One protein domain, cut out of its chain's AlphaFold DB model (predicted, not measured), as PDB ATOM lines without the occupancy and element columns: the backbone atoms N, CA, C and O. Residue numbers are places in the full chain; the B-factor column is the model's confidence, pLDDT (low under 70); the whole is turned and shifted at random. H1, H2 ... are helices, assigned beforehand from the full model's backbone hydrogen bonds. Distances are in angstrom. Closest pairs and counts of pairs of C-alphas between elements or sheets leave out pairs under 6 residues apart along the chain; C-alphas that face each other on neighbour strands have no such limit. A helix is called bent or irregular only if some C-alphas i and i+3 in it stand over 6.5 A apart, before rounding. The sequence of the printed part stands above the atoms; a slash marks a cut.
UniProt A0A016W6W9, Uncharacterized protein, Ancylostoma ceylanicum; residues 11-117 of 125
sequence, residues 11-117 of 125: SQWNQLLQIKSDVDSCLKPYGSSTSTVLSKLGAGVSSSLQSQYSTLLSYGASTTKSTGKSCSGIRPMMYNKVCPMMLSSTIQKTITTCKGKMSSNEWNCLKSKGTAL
ATOM      1  N   SER A  11       8.436 -18.961  25.530       84.75
ATOM      2  CA  SER A  11       8.969 -18.690  24.191       84.75
ATOM      3  C   SER A  11       8.284 -19.528  23.107       84.75
ATOM      4  O   SER A  11       7.878 -18.989  22.080       84.75
ATOM      5  N   GLN A  12       8.130 -20.836  23.322       81.44
ATOM      6  CA  GLN A  12       7.456 -21.722  22.365       81.44
ATOM      7  C   GLN A  12       5.975 -21.361  22.219       81.44
ATOM      8  O   GLN A  12       5.440 -21.373  21.114       81.44
ATOM      9  N   TRP A  13       5.314 -21.003  23.319       83.62
ATOM     10  CA  TRP A  13       3.923 -20.565  23.292       83.62
ATOM     11  C   TRP A  13       3.740 -19.281  22.475       83.62
ATOM     12  O   TRP A  13       2.879 -19.226  21.596       83.62
ATOM     13  N   ASN A  14       4.593 -18.279  22.695       86.25
ATOM     14  CA  ASN A  14       4.549 -17.022  21.948       86.25
ATOM     15  C   ASN A  14       4.834 -17.229  20.455       86.25
ATOM     16  O   ASN A  14       4.161 -16.634  19.616       86.25
ATOM     17  N   GLN A  15       5.763 -18.124  20.108       85.88
ATOM     18  CA  GLN A  15       6.004 -18.509  18.714       85.88
ATOM     19  C   GLN A  15       4.757 -19.124  18.067       85.88
ATOM     20  O   GLN A  15       4.408 -18.760  16.946       85.88
ATOM     21  N   LEU A  16       4.044 -20.012  18.768       84.50
ATOM     22  CA  LEU A  16       2.795 -20.592  18.261       84.50
ATOM     23  C   LEU A  16       1.703 -19.538  18.055       84.50
ATOM     24  O   LEU A  16       0.994 -19.584  17.048       84.50
ATOM     25  N   LEU A  17       1.563 -18.594  18.990       87.25
ATOM     26  CA  LEU A  17       0.607 -17.492  18.867       87.25
ATOM     27  C   LEU A  17       0.934 -16.589  17.675       87.25
ATOM     28  O   LEU A  17       0.022 -16.227  16.931       87.25
ATOM     29  N   GLN A  18       2.216 -16.284  17.455       90.38
ATOM     30  CA  GLN A  18       2.648 -15.496  16.304       90.38
ATOM     31  C   GLN A  18       2.327 -16.211  14.990       90.38
ATOM     32  O   GLN A  18       1.694 -15.628  14.117       90.38
ATOM     33  N   ILE A  19       2.670 -17.498  14.879       88.12
ATOM     34  CA  ILE A  19       2.368 -18.293  13.681       88.12
ATOM     35  C   ILE A  19       0.861 -18.314  13.407       88.12
ATOM     36  O   ILE A  19       0.433 -18.118  12.271       88.12
ATOM     37  N   LYS A  20       0.038 -18.518  14.444       89.38
ATOM     38  CA  LYS A  20      -1.423 -18.456  14.313       89.38
ATOM     39  C   LYS A  20      -1.874 -17.089  13.790       89.38
ATOM     40  O   LYS A  20      -2.689 -17.038  12.874       89.38
ATOM     41  N   SER A  21      -1.355 -16.004  14.363       91.88
ATOM     42  CA  SER A  21      -1.678 -14.633  13.956       91.88
ATOM     43  C   SER A  21      -1.329 -14.371  12.485       91.88
ATOM     44  O   SER A  21      -2.142 -13.826  11.736       91.88
ATOM     45  N   ASP A  22      -0.156 -14.827  12.045       92.50
ATOM     46  CA  ASP A  22       0.321 -14.659  10.671       92.50
ATOM     47  C   ASP A  22      -0.530 -15.452   9.669       92.50
ATOM     48  O   ASP A  22      -0.872 -14.950   8.593       92.50
ATOM     49  N   VAL A  23      -0.903 -16.685  10.027       90.75
ATOM     50  CA  VAL A  23      -1.794 -17.529   9.221       90.75
ATOM     51  C   VAL A  23      -3.193 -16.913   9.146       90.75
ATOM     52  O   VAL A  23      -3.716 -16.763   8.044       90.75
ATOM     53  N   ASP A  24      -3.781 -16.495  10.268       92.69
ATOM     54  CA  ASP A  24      -5.098 -15.842  10.290       92.69
ATOM     55  C   ASP A  24      -5.108 -14.556   9.453       92.69
ATOM     56  O   ASP A  24      -6.029 -14.336   8.665       92.69
ATOM     57  N   SER A  25      -4.059 -13.739   9.561       94.94
ATOM     58  CA  SER A  25      -3.915 -12.510   8.775       94.94
ATOM     59  C   SER A  25      -3.842 -12.794   7.273       94.94
ATOM     60  O   SER A  25      -4.463 -12.083   6.485       94.94
ATOM     61  N   CYS A  26      -3.144 -13.860   6.870       94.38
ATOM     62  CA  CYS A  26      -3.084 -14.293   5.474       94.38
ATOM     63  C   CYS A  26      -4.426 -14.846   4.969       94.38
ATOM     64  O   CYS A  26      -4.783 -14.641   3.814       94.38
ATOM     65  N   LEU A  27      -5.180 -15.543   5.825       94.81
ATOM     66  CA  LEU A  27      -6.441 -16.195   5.462       94.81
ATOM     67  C   LEU A  27      -7.647 -15.245   5.437       94.81
ATOM     68  O   LEU A  27      -8.625 -15.527   4.740       94.81
ATOM     69  N   LYS A  28      -7.576 -14.121   6.160       93.69
ATOM     70  CA  LYS A  28      -8.661 -13.139   6.299       93.69
ATOM     71  C   LYS A  28      -9.258 -12.658   4.961       93.69
ATOM     72  O   LYS A  28     -10.484 -12.661   4.862       93.69
ATOM     73  N   PRO A  29      -8.475 -12.312   3.916       94.88
ATOM     74  CA  PRO A  29      -9.021 -11.908   2.613       94.88
ATOM     75  C   PRO A  29      -9.830 -13.003   1.905       94.88
ATOM     76  O   PRO A  29     -10.597 -12.711   0.995       94.88
ATOM     77  N   TYR A  30      -9.665 -14.262   2.316       91.44
ATOM     78  CA  TYR A  30     -10.316 -15.426   1.714       91.44
ATOM     79  C   TYR A  30     -11.482 -15.959   2.556       91.44
ATOM     80  O   TYR A  30     -11.969 -17.055   2.287       91.44
ATOM     81  N   GLY A  31     -11.900 -15.232   3.602       91.50
ATOM     82  CA  GLY A  31     -12.971 -15.668   4.506       91.50
ATOM     83  C   GLY A  31     -12.648 -16.960   5.266       91.50
ATOM     84  O   GLY A  31     -13.557 -17.675   5.682       91.50
ATOM     85  N   SER A  32     -11.361 -17.287   5.416       92.94
ATOM     86  CA  SER A  32     -10.884 -18.496   6.090       92.94
ATOM     87  C   SER A  32     -10.142 -18.144   7.382       92.94
ATOM     88  O   SER A  32      -9.932 -16.977   7.710       92.94
ATOM     89  N   SER A  33      -9.762 -19.163   8.145       91.19
ATOM     90  CA  SER A  33      -9.076 -19.010   9.427       91.19
ATOM     91  C   SER A  33      -8.188 -20.214   9.727       91.19
ATOM     92  O   SER A  33      -8.331 -21.284   9.121       91.19
ATOM     93  N   THR A  34      -7.297 -20.073  10.704       87.69
ATOM     94  CA  THR A  34      -6.447 -21.170  11.172       87.69
ATOM     95  C   THR A  34      -7.287 -22.368  11.613       87.69
ATOM     96  O   THR A  34      -6.924 -23.503  11.313       87.69
ATOM     97  N   SER A  35      -8.433 -22.160  12.272       87.69
ATOM     98  CA  SER A  35      -9.303 -23.268  12.692       87.69
ATOM     99  C   SER A  35      -9.923 -23.995  11.495       87.69
ATOM    100  O   SER A  35      -9.936 -25.226  11.478       87.69
ATOM    101  N   THR A  36     -10.355 -23.264  10.463       89.50
ATOM    102  CA  THR A  36     -10.866 -23.835   9.205       89.50
ATOM    103  C   THR A  36      -9.802 -24.677   8.506       89.50
ATOM    104  O   THR A  36     -10.060 -25.823   8.126       89.50
ATOM    105  N   VAL A  37      -8.586 -24.146   8.369       89.31
ATOM    106  CA  VAL A  37      -7.465 -24.853   7.734       89.31
ATOM    107  C   VAL A  37      -7.053 -26.082   8.547       89.31
ATOM    108  O   VAL A  37      -6.876 -27.154   7.972       89.31
ATOM    109  N   LEU A  38      -6.967 -25.978   9.876       87.81
ATOM    110  CA  LEU A  38      -6.673 -27.120  10.751       87.81
ATOM    111  C   LEU A  38      -7.760 -28.201  10.677       87.81
ATOM    112  O   LEU A  38      -7.438 -29.387  10.678       87.81
ATOM    113  N   SER A  39      -9.033 -27.816  10.564       89.06
ATOM    114  CA  SER A  39     -10.137 -28.763  10.368       89.06
ATOM    115  C   SER A  39     -10.001 -29.516   9.038       89.06
ATOM    116  O   SER A  39     -10.082 -30.746   9.009       89.06
ATOM    117  N   LYS A  40      -9.689 -28.802   7.946       89.62
ATOM    118  CA  LYS A  40      -9.431 -29.392   6.618       89.62
ATOM    119  C   LYS A  40      -8.209 -30.317   6.619       89.62
ATOM    120  O   LYS A  40      -8.284 -31.406   6.049       89.62
ATOM    121  N   LEU A  41      -7.121 -29.928   7.296       87.44
ATOM    122  CA  LEU A  41      -5.961 -30.798   7.532       87.44
ATOM    123  C   LEU A  41      -6.372 -32.065   8.276       87.44
ATOM    124  O   LEU A  41      -6.054 -33.157   7.822       87.44
ATOM    125  N   GLY A  42      -7.104 -31.933   9.383       87.06
ATOM    126  CA  GLY A  42      -7.576 -33.067  10.176       87.06
ATOM    127  C   GLY A  42      -8.403 -34.044   9.341       87.06
ATOM    128  O   GLY A  42      -8.128 -35.241   9.345       87.06
ATOM    129  N   ALA A  43      -9.350 -33.541   8.549       88.12
ATOM    130  CA  ALA A  43     -10.139 -34.365   7.635       88.12
ATOM    131  C   ALA A  43      -9.273 -35.048   6.555       88.12
ATOM    132  O   ALA A  43      -9.481 -36.222   6.232       88.12
ATOM    133  N   GLY A  44      -8.283 -34.339   6.004       86.94
ATOM    134  CA  GLY A  44      -7.334 -34.885   5.032       86.94
ATOM    135  C   GLY A  44      -6.457 -35.996   5.615       86.94
ATOM    136  O   GLY A  44      -6.359 -37.076   5.035       86.94
ATOM    137  N   VAL A  45      -5.888 -35.774   6.800       87.44
ATOM    138  CA  VAL A  45      -5.088 -36.767   7.526       87.44
ATOM    139  C   VAL A  45      -5.930 -37.997   7.841       87.44
ATOM    140  O   VAL A  45      -5.549 -39.096   7.434       87.44
ATOM    141  N   SER A  46      -7.095 -37.819   8.472       87.44
ATOM    142  CA  SER A  46      -7.992 -38.923   8.829       87.44
ATOM    143  C   SER A  46      -8.388 -39.749   7.610       87.44
ATOM    144  O   SER A  46      -8.254 -40.966   7.633       87.44
ATOM    145  N   SER A  47      -8.786 -39.107   6.506       88.12
ATOM    146  CA  SER A  47      -9.151 -39.833   5.280       88.12
ATOM    147  C   SER A  47      -7.970 -40.577   4.648       88.12
ATOM    148  O   SER A  47      -8.135 -41.703   4.185       88.12
ATOM    149  N   SER A  48      -6.768 -39.992   4.662       87.19
ATOM    150  CA  SER A  48      -5.578 -40.616   4.069       87.19
ATOM    151  C   SER A  48      -5.039 -41.806   4.869       87.19
ATOM    152  O   SER A  48      -4.533 -42.752   4.264       87.19
ATOM    153  N   LEU A  49      -5.171 -41.771   6.200       88.69
ATOM    154  CA  LEU A  49      -4.640 -42.780   7.122       88.69
ATOM    155  C   LEU A  49      -5.702 -43.762   7.628       88.69
ATOM    156  O   LEU A  49      -5.376 -44.650   8.416       88.69
ATOM    157  N   GLN A  50      -6.960 -43.629   7.196       88.50
ATOM    158  CA  GLN A  50      -8.075 -44.432   7.706       88.50
ATOM    159  C   GLN A  50      -7.806 -45.938   7.599       88.50
ATOM    160  O   GLN A  50      -8.087 -46.682   8.533       88.50
ATOM    161  N   SER A  51      -7.231 -46.387   6.479       87.06
ATOM    162  CA  SER A  51      -6.918 -47.803   6.261       87.06
ATOM    163  C   SER A  51      -5.869 -48.308   7.255       87.06
ATOM    164  O   SER A  51      -6.105 -49.303   7.939       87.06
ATOM    165  N   GLN A  52      -4.758 -47.581   7.409       89.00
ATOM    166  CA  GLN A  52      -3.695 -47.903   8.363       89.00
ATOM    167  C   GLN A  52      -4.223 -47.879   9.798       89.00
ATOM    168  O   GLN A  52      -3.922 -48.779  10.582       89.00
ATOM    169  N   TYR A  53      -5.053 -46.886  10.130       88.62
ATOM    170  CA  TYR A  53      -5.705 -46.770  11.429       88.62
ATOM    171  C   TYR A  53      -6.592 -47.983  11.728       88.62
ATOM    172  O   TYR A  53      -6.433 -48.603  12.778       88.62
ATOM    173  N   SER A  54      -7.467 -48.377  10.799       90.38
ATOM    174  CA  SER A  54      -8.316 -49.564  10.954       90.38
ATOM    175  C   SER A  54      -7.489 -50.843  11.107       90.38
ATOM    176  O   SER A  54      -7.777 -51.647  11.991       90.38
ATOM    177  N   THR A  55      -6.416 -51.016  10.327       90.25
ATOM    178  CA  THR A  55      -5.501 -52.159  10.477       90.25
ATOM    179  C   THR A  55      -4.836 -52.190  11.854       90.25
ATOM    180  O   THR A  55      -4.766 -53.250  12.476       90.25
ATOM    181  N   LEU A  56      -4.356 -51.048  12.352       91.06
ATOM    182  CA  LEU A  56      -3.744 -50.934  13.680       91.06
ATOM    183  C   LEU A  56      -4.741 -51.194  14.805       91.06
ATOM    184  O   LEU A  56      -4.389 -51.858  15.778       91.06
ATOM    185  N   LEU A  57      -5.972 -50.704  14.664       91.62
ATOM    186  CA  LEU A  57      -7.046 -50.933  15.623       91.62
ATOM    187  C   LEU A  57      -7.373 -52.429  15.721       91.62
ATOM    188  O   LEU A  57      -7.377 -52.986  16.820       91.62
ATOM    189  N   SER A  58      -7.573 -53.095  14.578       93.19
ATOM    190  CA  SER A  58      -7.812 -54.541  14.524       93.19
ATOM    191  C   SER A  58      -6.629 -55.328  15.083       93.19
ATOM    192  O   SER A  58      -6.824 -56.215  15.908       93.19
ATOM    193  N   TYR A  59      -5.398 -54.970  14.707       93.56
ATOM    194  CA  TYR A  59      -4.190 -55.599  15.242       93.56
ATOM    195  C   TYR A  59      -4.098 -55.461  16.764       93.56
ATOM    196  O   TYR A  59      -3.811 -56.440  17.452       93.56
ATOM    197  N   GLY A  60      -4.375 -54.269  17.299       93.62
ATOM    198  CA  GLY A  60      -4.392 -54.020  18.734       93.62
ATOM    199  C   GLY A  60      -5.410 -54.904  19.449       93.62
ATOM    200  O   GLY A  60      -5.039 -55.616  20.377       93.62
ATOM    201  N   ALA A  61      -6.655 -54.940  18.968       93.75
ATOM    202  CA  ALA A  61      -7.715 -55.772  19.540       93.75
ATOM    203  C   ALA A  61      -7.393 -57.277  19.483       93.75
ATOM    204  O   ALA A  61      -7.615 -58.005  20.451       93.75
ATOM    205  N   SER A  62      -6.831 -57.758  18.372       94.56
ATOM    206  CA  SER A  62      -6.385 -59.150  18.260       94.56
ATOM    207  C   SER A  62      -5.234 -59.457  19.218       94.56
ATOM    208  O   SER A  62      -5.219 -60.524  19.827       94.56
ATOM    209  N   THR A  63      -4.295 -58.525  19.383       93.88
ATOM    210  CA  THR A  63      -3.114 -58.699  20.240       93.88
ATOM    211  C   THR A  63      -3.474 -58.659  21.721       93.88
ATOM    212  O   THR A  63      -2.958 -59.466  22.492       93.88
ATOM    213  N   THR A  64      -4.372 -57.768  22.151       95.50
ATOM    214  CA  THR A  64      -4.864 -57.775  23.540       95.50
ATOM    215  C   THR A  64      -5.595 -59.079  23.843       95.50
ATOM    216  O   THR A  64      -5.332 -59.693  24.873       95.50
ATOM    217  N   LYS A  65      -6.433 -59.562  22.915       94.38
ATOM    218  CA  LYS A  65      -7.144 -60.838  23.062       94.38
ATOM    219  C   LYS A  65      -6.194 -62.037  23.134       94.38
ATOM    220  O   LYS A  65      -6.428 -62.930  23.940       94.38
ATOM    221  N   SER A  66      -5.145 -62.075  22.312       94.56
ATOM    222  CA  SER A  66      -4.220 -63.216  22.266       94.56
ATOM    223  C   SER A  66      -3.193 -63.225  23.398       94.56
ATOM    224  O   SER A  66      -2.763 -64.293  23.818       94.56
ATOM    225  N   THR A  67      -2.788 -62.054  23.895       93.56
ATOM    226  CA  THR A  67      -1.729 -61.936  24.914       93.56
ATOM    227  C   THR A  67      -2.246 -61.658  26.323       93.56
ATOM    228  O   THR A  67      -1.464 -61.710  27.268       93.56
ATOM    229  N   GLY A  68      -3.522 -61.288  26.476       94.31
ATOM    230  CA  GLY A  68      -4.107 -60.839  27.745       94.31
ATOM    231  C   GLY A  68      -3.591 -59.477  28.235       94.31
ATOM    232  O   GLY A  68      -3.973 -59.023  29.312       94.31
ATOM    233  N   LYS A  69      -2.716 -58.806  27.473       94.38
ATOM    234  CA  LYS A  69      -2.133 -57.514  27.854       94.38
ATOM    235  C   LYS A  69      -3.121 -56.369  27.634       94.38
ATOM    236  O   LYS A  69      -3.889 -56.356  26.675       94.38
ATOM    237  N   SER A  70      -3.032 -55.357  28.493       93.00
ATOM    238  CA  SER A  70      -3.753 -54.092  28.335       93.00
ATOM    239  C   SER A  70      -3.223 -53.273  27.147       93.00
ATOM    240  O   SER A  70      -2.122 -53.509  26.642       93.00
ATOM    241  N   CYS A  71      -3.974 -52.246  26.731       85.94
ATOM    242  CA  CYS A  71      -3.568 -51.340  25.650       85.94
ATOM    243  C   CYS A  71      -2.185 -50.705  25.879       85.94
ATOM    244  O   CYS A  71      -1.405 -50.566  24.938       85.94
ATOM    245  N   SER A  72      -1.844 -50.349  27.124       91.19
ATOM    246  CA  SER A  72      -0.513 -49.821  27.447       91.19
ATOM    247  C   SER A  72       0.581 -50.876  27.259       91.19
ATOM    248  O   SER A  72       1.655 -50.551  26.754       91.19
ATOM    249  N   GLY A  73       0.288 -52.138  27.586       91.25
ATOM    250  CA  GLY A  73       1.206 -53.267  27.441       91.25
ATOM    251  C   GLY A  73       1.478 -53.686  25.993       91.25
ATOM    252  O   GLY A  73       2.562 -54.194  25.707       91.25
ATOM    253  N   ILE A  74       0.542 -53.447  25.067       93.62
ATOM    254  CA  ILE A  74       0.728 -53.740  23.632       93.62
ATOM    255  C   ILE A  74       1.228 -52.537  22.821       93.62
ATOM    256  O   ILE A  74       1.564 -52.682  21.645       93.62
ATOM    257  N   ARG A  75       1.318 -51.349  23.433       89.94
ATOM    258  CA  ARG A  75       1.728 -50.111  22.753       89.94
ATOM    259  C   ARG A  75       3.062 -50.242  21.993       89.94
ATOM    260  O   ARG A  75       3.105 -49.803  20.846       89.94
ATOM    261  N   PRO A  76       4.127 -50.871  22.539       92.06
ATOM    262  CA  PRO A  76       5.363 -51.088  21.781       92.06
ATOM    263  C   PRO A  76       5.158 -51.931  20.512       92.06
ATOM    264  O   PRO A  76       5.726 -51.625  19.468       92.06
ATOM    265  N   MET A  77       4.295 -52.951  20.566       90.88
ATOM    266  CA  MET A  77       3.985 -53.804  19.410       90.88
ATOM    267  C   MET A  77       3.224 -53.025  18.336       90.88
ATOM    268  O   MET A  77       3.512 -53.159  17.149       90.88
ATOM    269  N   MET A  78       2.296 -52.158  18.750       90.69
ATOM    270  CA  MET A  78       1.605 -51.252  17.832       90.69
ATOM    271  C   MET A  78       2.578 -50.284  17.147       90.69
ATOM    272  O   MET A  78       2.464 -50.077  15.941       90.69
ATOM    273  N   TYR A  79       3.561 -49.739  17.876       87.38
ATOM    274  CA  TYR A  79       4.596 -48.889  17.275       87.38
ATOM    275  C   TYR A  79       5.439 -49.648  16.246       87.38
ATOM    276  O   TYR A  79       5.617 -49.179  15.123       87.38
ATOM    277  N   ASN A  80       5.870 -50.866  16.573       89.12
ATOM    278  CA  ASN A  80       6.601 -51.707  15.626       89.12
ATOM    279  C   ASN A  80       5.763 -52.035  14.381       89.12
ATOM    280  O   ASN A  80       6.303 -52.127  13.281       89.12
ATOM    281  N   LYS A  81       4.440 -52.173  14.535       88.81
ATOM    282  CA  LYS A  81       3.520 -52.446  13.427       88.81
ATOM    283  C   LYS A  81       3.281 -51.229  12.529       88.81
ATOM    284  O   LYS A  81       3.153 -51.418  11.321       88.81
ATOM    285  N   VAL A  82       3.219 -50.012  13.082       86.75
ATOM    286  CA  VAL A  82       2.969 -48.785  12.298       86.75
ATOM    287  C   VAL A  82       4.206 -48.280  11.561       86.75
ATOM    288  O   VAL A  82       4.060 -47.745  10.466       86.75
ATOM    289  N   CYS A  83       5.417 -48.468  12.100       82.69
ATOM    290  CA  CYS A  83       6.656 -48.010  11.458       82.69
ATOM    291  C   CYS A  83       6.773 -48.404   9.968       82.69
ATOM    292  O   CYS A  83       6.966 -47.507   9.149       82.69
ATOM    293  N   PRO A  84       6.578 -49.676   9.562       84.62
ATOM    294  CA  PRO A  84       6.633 -50.052   8.147       84.62
ATOM    295  C   PRO A  84       5.425 -49.571   7.317       84.62
ATOM    296  O   PRO A  84       5.471 -49.632   6.093       84.62
ATOM    297  N   MET A  85       4.341 -49.096   7.944       82.00
ATOM    298  CA  MET A  85       3.170 -48.542   7.240       82.00
ATOM    299  C   MET A  85       3.371 -47.071   6.839       82.00
ATOM    300  O   MET A  85       2.714 -46.575   5.917       82.00
ATOM    301  N   MET A  86       4.278 -46.367   7.521       80.75
ATOM    302  CA  MET A  86       4.569 -44.948   7.314       80.75
ATOM    303  C   MET A  86       5.682 -44.752   6.281       80.75
ATOM    304  O   MET A  86       6.740 -44.198   6.567       80.75
ATOM    305  N   LEU A  87       5.428 -45.218   5.060       81.88
ATOM    306  CA  LEU A  87       6.313 -45.001   3.917       81.88
ATOM    307  C   LEU A  87       6.247 -43.543   3.440       81.88
ATOM    308  O   LEU A  87       5.228 -42.867   3.609       81.88
ATOM    309  N   SER A  88       7.290 -43.074   2.750       80.31
ATOM    310  CA  SER A  88       7.300 -41.743   2.124       80.31
ATOM    311  C   SER A  88       6.112 -41.532   1.179       80.31
ATOM    312  O   SER A  88       5.548 -40.442   1.138       80.31
ATOM    313  N   SER A  89       5.669 -42.588   0.487       81.50
ATOM    314  CA  SER A  89       4.473 -42.574  -0.365       81.50
ATOM    315  C   SER A  89       3.180 -42.348   0.425       81.50
ATOM    316  O   SER A  89       2.305 -41.611  -0.032       81.50
ATOM    317  N   THR A  90       3.063 -42.914   1.631       82.38
ATOM    318  CA  THR A  90       1.945 -42.650   2.550       82.38
ATOM    319  C   THR A  90       1.935 -41.178   2.952       82.38
ATOM    320  O   THR A  90       0.893 -40.531   2.886       82.38
ATOM    321  N   ILE A  91       3.099 -40.618   3.294       81.31
ATOM    322  CA  ILE A  91       3.210 -39.216   3.719       81.31
ATOM    323  C   ILE A  91       2.899 -38.260   2.559       81.31
ATOM    324  O   ILE A  91       2.126 -37.315   2.727       81.31
ATOM    325  N   GLN A  92       3.422 -38.535   1.363       83.69
ATOM    326  CA  GLN A  92       3.114 -37.764   0.158       83.69
ATOM    327  C   GLN A  92       1.617 -37.815  -0.169       83.69
ATOM    328  O   GLN A  92       1.011 -36.774  -0.425       83.69
ATOM    329  N   LYS A  93       0.989 -38.997  -0.095       85.19
ATOM    330  CA  LYS A  93      -0.461 -39.147  -0.281       85.19
ATOM    331  C   LYS A  93      -1.237 -38.298   0.724       85.19
ATOM    332  O   LYS A  93      -2.139 -37.572   0.316       85.19
ATOM    333  N   THR A  94      -0.872 -38.336   2.006       85.94
ATOM    334  CA  THR A  94      -1.503 -37.516   3.050       85.94
ATOM    335  C   THR A  94      -1.405 -36.024   2.739       85.94
ATOM    336  O   THR A  94      -2.409 -35.317   2.847       85.94
ATOM    337  N   ILE A  95      -0.243 -35.539   2.299       85.62
ATOM    338  CA  ILE A  95      -0.049 -34.128   1.930       85.62
ATOM    339  C   ILE A  95      -0.902 -33.753   0.716       85.62
ATOM    340  O   ILE A  95      -1.607 -32.745   0.763       85.62
ATOM    341  N   THR A  96      -0.915 -34.578  -0.332       87.75
ATOM    342  CA  THR A  96      -1.748 -34.356  -1.524       87.75
ATOM    343  C   THR A  96      -3.236 -34.338  -1.175       87.75
ATOM    344  O   THR A  96      -3.963 -33.447  -1.619       87.75
ATOM    345  N   THR A  97      -3.700 -35.266  -0.334       89.00
ATOM    346  CA  THR A  97      -5.087 -35.288   0.152       89.00
ATOM    347  C   THR A  97      -5.417 -34.026   0.949       89.00
ATOM    348  O   THR A  97      -6.464 -33.426   0.724       89.00
ATOM    349  N   CYS A  98      -4.529 -33.588   1.843       87.88
ATOM    350  CA  CYS A  98      -4.708 -32.359   2.614       87.88
ATOM    351  C   CYS A  98      -4.783 -31.118   1.717       87.88
ATOM    352  O   CYS A  98      -5.699 -30.310   1.874       87.88
ATOM    353  N   LYS A  99      -3.870 -30.995   0.744       88.50
ATOM    354  CA  LYS A  99      -3.874 -29.915  -0.251       88.50
ATOM    355  C   LYS A  99      -5.194 -29.885  -1.025       88.50
ATOM    356  O   LYS A  99      -5.783 -28.823  -1.165       88.50
ATOM    357  N   GLY A 100      -5.699 -31.042  -1.456       88.56
ATOM    358  CA  GLY A 100      -6.971 -31.149  -2.181       88.56
ATOM    359  C   GLY A 100      -8.219 -30.763  -1.373       88.56
ATOM    360  O   GLY A 100      -9.278 -30.557  -1.958       88.56
ATOM    361  N   LYS A 101      -8.127 -30.652  -0.040       89.38
ATOM    362  CA  LYS A 101      -9.227 -30.187   0.828       89.38
ATOM    363  C   LYS A 101      -9.242 -28.669   1.030       89.38
ATOM    364  O   LYS A 101     -10.150 -28.159   1.687       89.38
ATOM    365  N   MET A 102      -8.251 -27.955   0.503       89.31
ATOM    366  CA  MET A 102      -8.074 -26.515   0.664       89.31
ATOM    367  C   MET A 102      -8.133 -25.804  -0.682       89.31
ATOM    368  O   MET A 102      -7.822 -26.384  -1.721       89.31
ATOM    369  N   SER A 103      -8.481 -24.521  -0.663       91.19
ATOM    370  CA  SER A 103      -8.236 -23.670  -1.825       91.19
ATOM    371  C   SER A 103      -6.732 -23.438  -2.011       91.19
ATOM    372  O   SER A 103      -5.943 -23.537  -1.065       91.19
ATOM    373  N   SER A 104      -6.325 -23.066  -3.226       90.50
ATOM    374  CA  SER A 104      -4.932 -22.704  -3.517       90.50
ATOM    375  C   SER A 104      -4.422 -21.583  -2.604       90.50
ATOM    376  O   SER A 104      -3.283 -21.627  -2.151       90.50
ATOM    377  N   ASN A 105      -5.280 -20.611  -2.278       92.69
ATOM    378  CA  ASN A 105      -4.934 -19.487  -1.409       92.69
ATOM    379  C   ASN A 105      -4.740 -19.926   0.048       92.69
ATOM    380  O   ASN A 105      -3.753 -19.550   0.677       92.69
ATOM    381  N   GLU A 106      -5.624 -20.785   0.563       91.31
ATOM    382  CA  GLU A 106      -5.479 -21.370   1.901       91.31
ATOM    383  C   GLU A 106      -4.185 -22.184   2.020       91.31
ATOM    384  O   GLU A 106      -3.430 -22.027   2.983       91.31
ATOM    385  N   TRP A 107      -3.893 -23.007   1.009       90.06
ATOM    386  CA  TRP A 107      -2.667 -23.797   0.949       90.06
ATOM    387  C   TRP A 107      -1.415 -22.916   0.902       90.06
ATOM    388  O   TRP A 107      -0.452 -23.173   1.624       90.06
ATOM    389  N   ASN A 108      -1.426 -21.849   0.101       89.81
ATOM    390  CA  ASN A 108      -0.306 -20.911  -0.001       89.81
ATOM    391  C   ASN A 108      -0.074 -20.137   1.306       89.81
ATOM    392  O   ASN A 108       1.077 -19.956   1.713       89.81
ATOM    393  N   CYS A 109      -1.137 -19.733   2.004       91.06
ATOM    394  CA  CYS A 109      -1.028 -19.117   3.327       91.06
ATOM    395  C   CYS A 109      -0.407 -20.070   4.346       91.06
ATOM    396  O   CYS A 109       0.550 -19.713   5.033       91.06
ATOM    397  N   LEU A 110      -0.886 -21.313   4.396       87.94
ATOM    398  CA  LEU A 110      -0.342 -22.321   5.297       87.94
ATOM    399  C   LEU A 110       1.122 -22.657   4.961       87.94
ATOM    400  O   LEU A 110       1.956 -22.747   5.861       87.94
ATOM    401  N   LYS A 111       1.460 -22.787   3.673       85.81
ATOM    402  CA  LYS A 111       2.826 -23.065   3.208       85.81
ATOM    403  C   LYS A 111       3.784 -21.902   3.460       85.81
ATOM    404  O   LYS A 111       4.965 -22.156   3.631       85.81
ATOM    405  N   SER A 112       3.327 -20.652   3.457       86.81
ATOM    406  CA  SER A 112       4.202 -19.485   3.647       86.81
ATOM    407  C   SER A 112       4.329 -19.051   5.107       86.81
ATOM    408  O   SER A 112       5.406 -18.626   5.515       86.81
ATOM    409  N   LYS A 113       3.255 -19.167   5.898       88.44
ATOM    410  CA  LYS A 113       3.196 -18.683   7.289       88.44
ATOM    411  C   LYS A 113       3.231 -19.800   8.336       88.44
ATOM    412  O   LYS A 113       3.600 -19.551   9.474       88.44
ATOM    413  N   GLY A 114       2.900 -21.038   7.961       81.50
ATOM    414  CA  GLY A 114       2.841 -22.200   8.858       81.50
ATOM    415  C   GLY A 114       4.044 -23.151   8.789       81.50
ATOM    416  O   GLY A 114       3.984 -24.239   9.359       81.50
ATOM    417  N   THR A 115       5.134 -22.789   8.105       72.31
ATOM    418  CA  THR A 115       6.304 -23.671   7.869       72.31
ATOM    419  C   THR A 115       6.990 -24.159   9.141       72.31
ATOM    420  O   THR A 115       7.523 -25.268   9.170       72.31
ATOM    421  N   ALA A 116       6.955 -23.356  10.205       70.38
ATOM    422  CA  ALA A 116       7.485 -23.733  11.512       70.38
ATOM    423  C   ALA A 116       6.668 -24.856  12.183       70.38
ATOM    424  O   ALA A 116       7.207 -25.593  13.005       70.38
ATOM    425  N   LEU A 117       5.392 -25.017  11.814       67.69
ATOM    426  CA  LEU A 117       4.513 -26.079  12.320       67.69
ATOM    427  C   LEU A 117       4.567 -27.339  11.462       67.69
ATOM    428  O   LEU A 117       4.423 -28.450  11.967       67.69
TER     429      LEU A 117
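Overview. This is residues 11 to 117 of the 125 residues of an uncharacterized protein of Ancylostoma ceylanicum (UniProt A0A016W6W9). A long bent helix, H2, runs along most of an elongated model, with the other helices packed on different parts of it or on each other. At one end H1 and H5 are paired side by side, with H1 meeting the beginning of H2a; H4 crosses H2a, and at the other end H3 folds back on H2b as a helical hairpin that touches no other helix. The printed part has 107 residues with five named helices, H1 to H5 in chain order, and no named strand: all helix. It is loose, with a radius of gyration of the C-alphas of 18.0 A, and spans 55 by 32 by 22 A.

Arrangement. H1, residues 11 to 30, touches H2a, residues 34 to 48, with its residues 20 to 27 alone and with residue 34 alone of H2a. Their closest C-alphas, of Asp 24 and Thr 34, are 5.6 A apart, and their lines are about perpendicular at 87 degrees. By its hydrogen bonds H2, residues 34 to 67, was assigned as one helix, but it is bent: C-alphas 48 and 51 are 7.6 A apart. Its arms H2a and H2b, residues 51 to 67, stand at a steep tilt of 64 degrees. H2b touches H3, residues 71 to 85, opposite ways at a steep tilt of 40 degrees, a hairpin; their closest C-alphas, of Gly 60 and Met 78, are 6.7 A apart. H3 and H4, residues 88 to 100, meet only through their link. H4 touches H2a, opposite ways at a steep tilt of 47 degrees, with the closest C-alphas, of Gly 44 and Cys 98, 4.4 A apart. H5, residues 104 to 113, touches H1, opposite ways at a shallow tilt of 25 degrees; the C-alphas of Val 23 and Lys 113 are closest, at 5.5 A. Every O i to N i+4 pair is within hydrogen-bond range in H2a, H2b, H4 and H5; in H1 it is 14 of 16 and in H3 7 of 11.

Along the chain. H1 begins at C-alpha 11, (8.969, -18.690, 24.191), and is 29.8 A long; it is irregular, with C-alphas 26 and 29 7.0 A apart. H2a measures 20.7 A and H2b 24.0 A, ending at C-alpha 67, (-1.729, -61.936, 24.914). H3 measures 19.8 A and is irregular, with C-alphas 73 and 76 7.4 A apart. H4 measures 18.3 A. H5 measures 14.1 A and ends at C-alpha 113, (3.196, -18.683, 7.289).

Size, cuts and confidence. The two C-alphas farthest apart, of Pro 29 and Thr 67, are 55.3 A apart. The printed part has no cut, and its four links between helices are tight. The mean pLDDT of the printed part is 88.5; residue 117 is under 70.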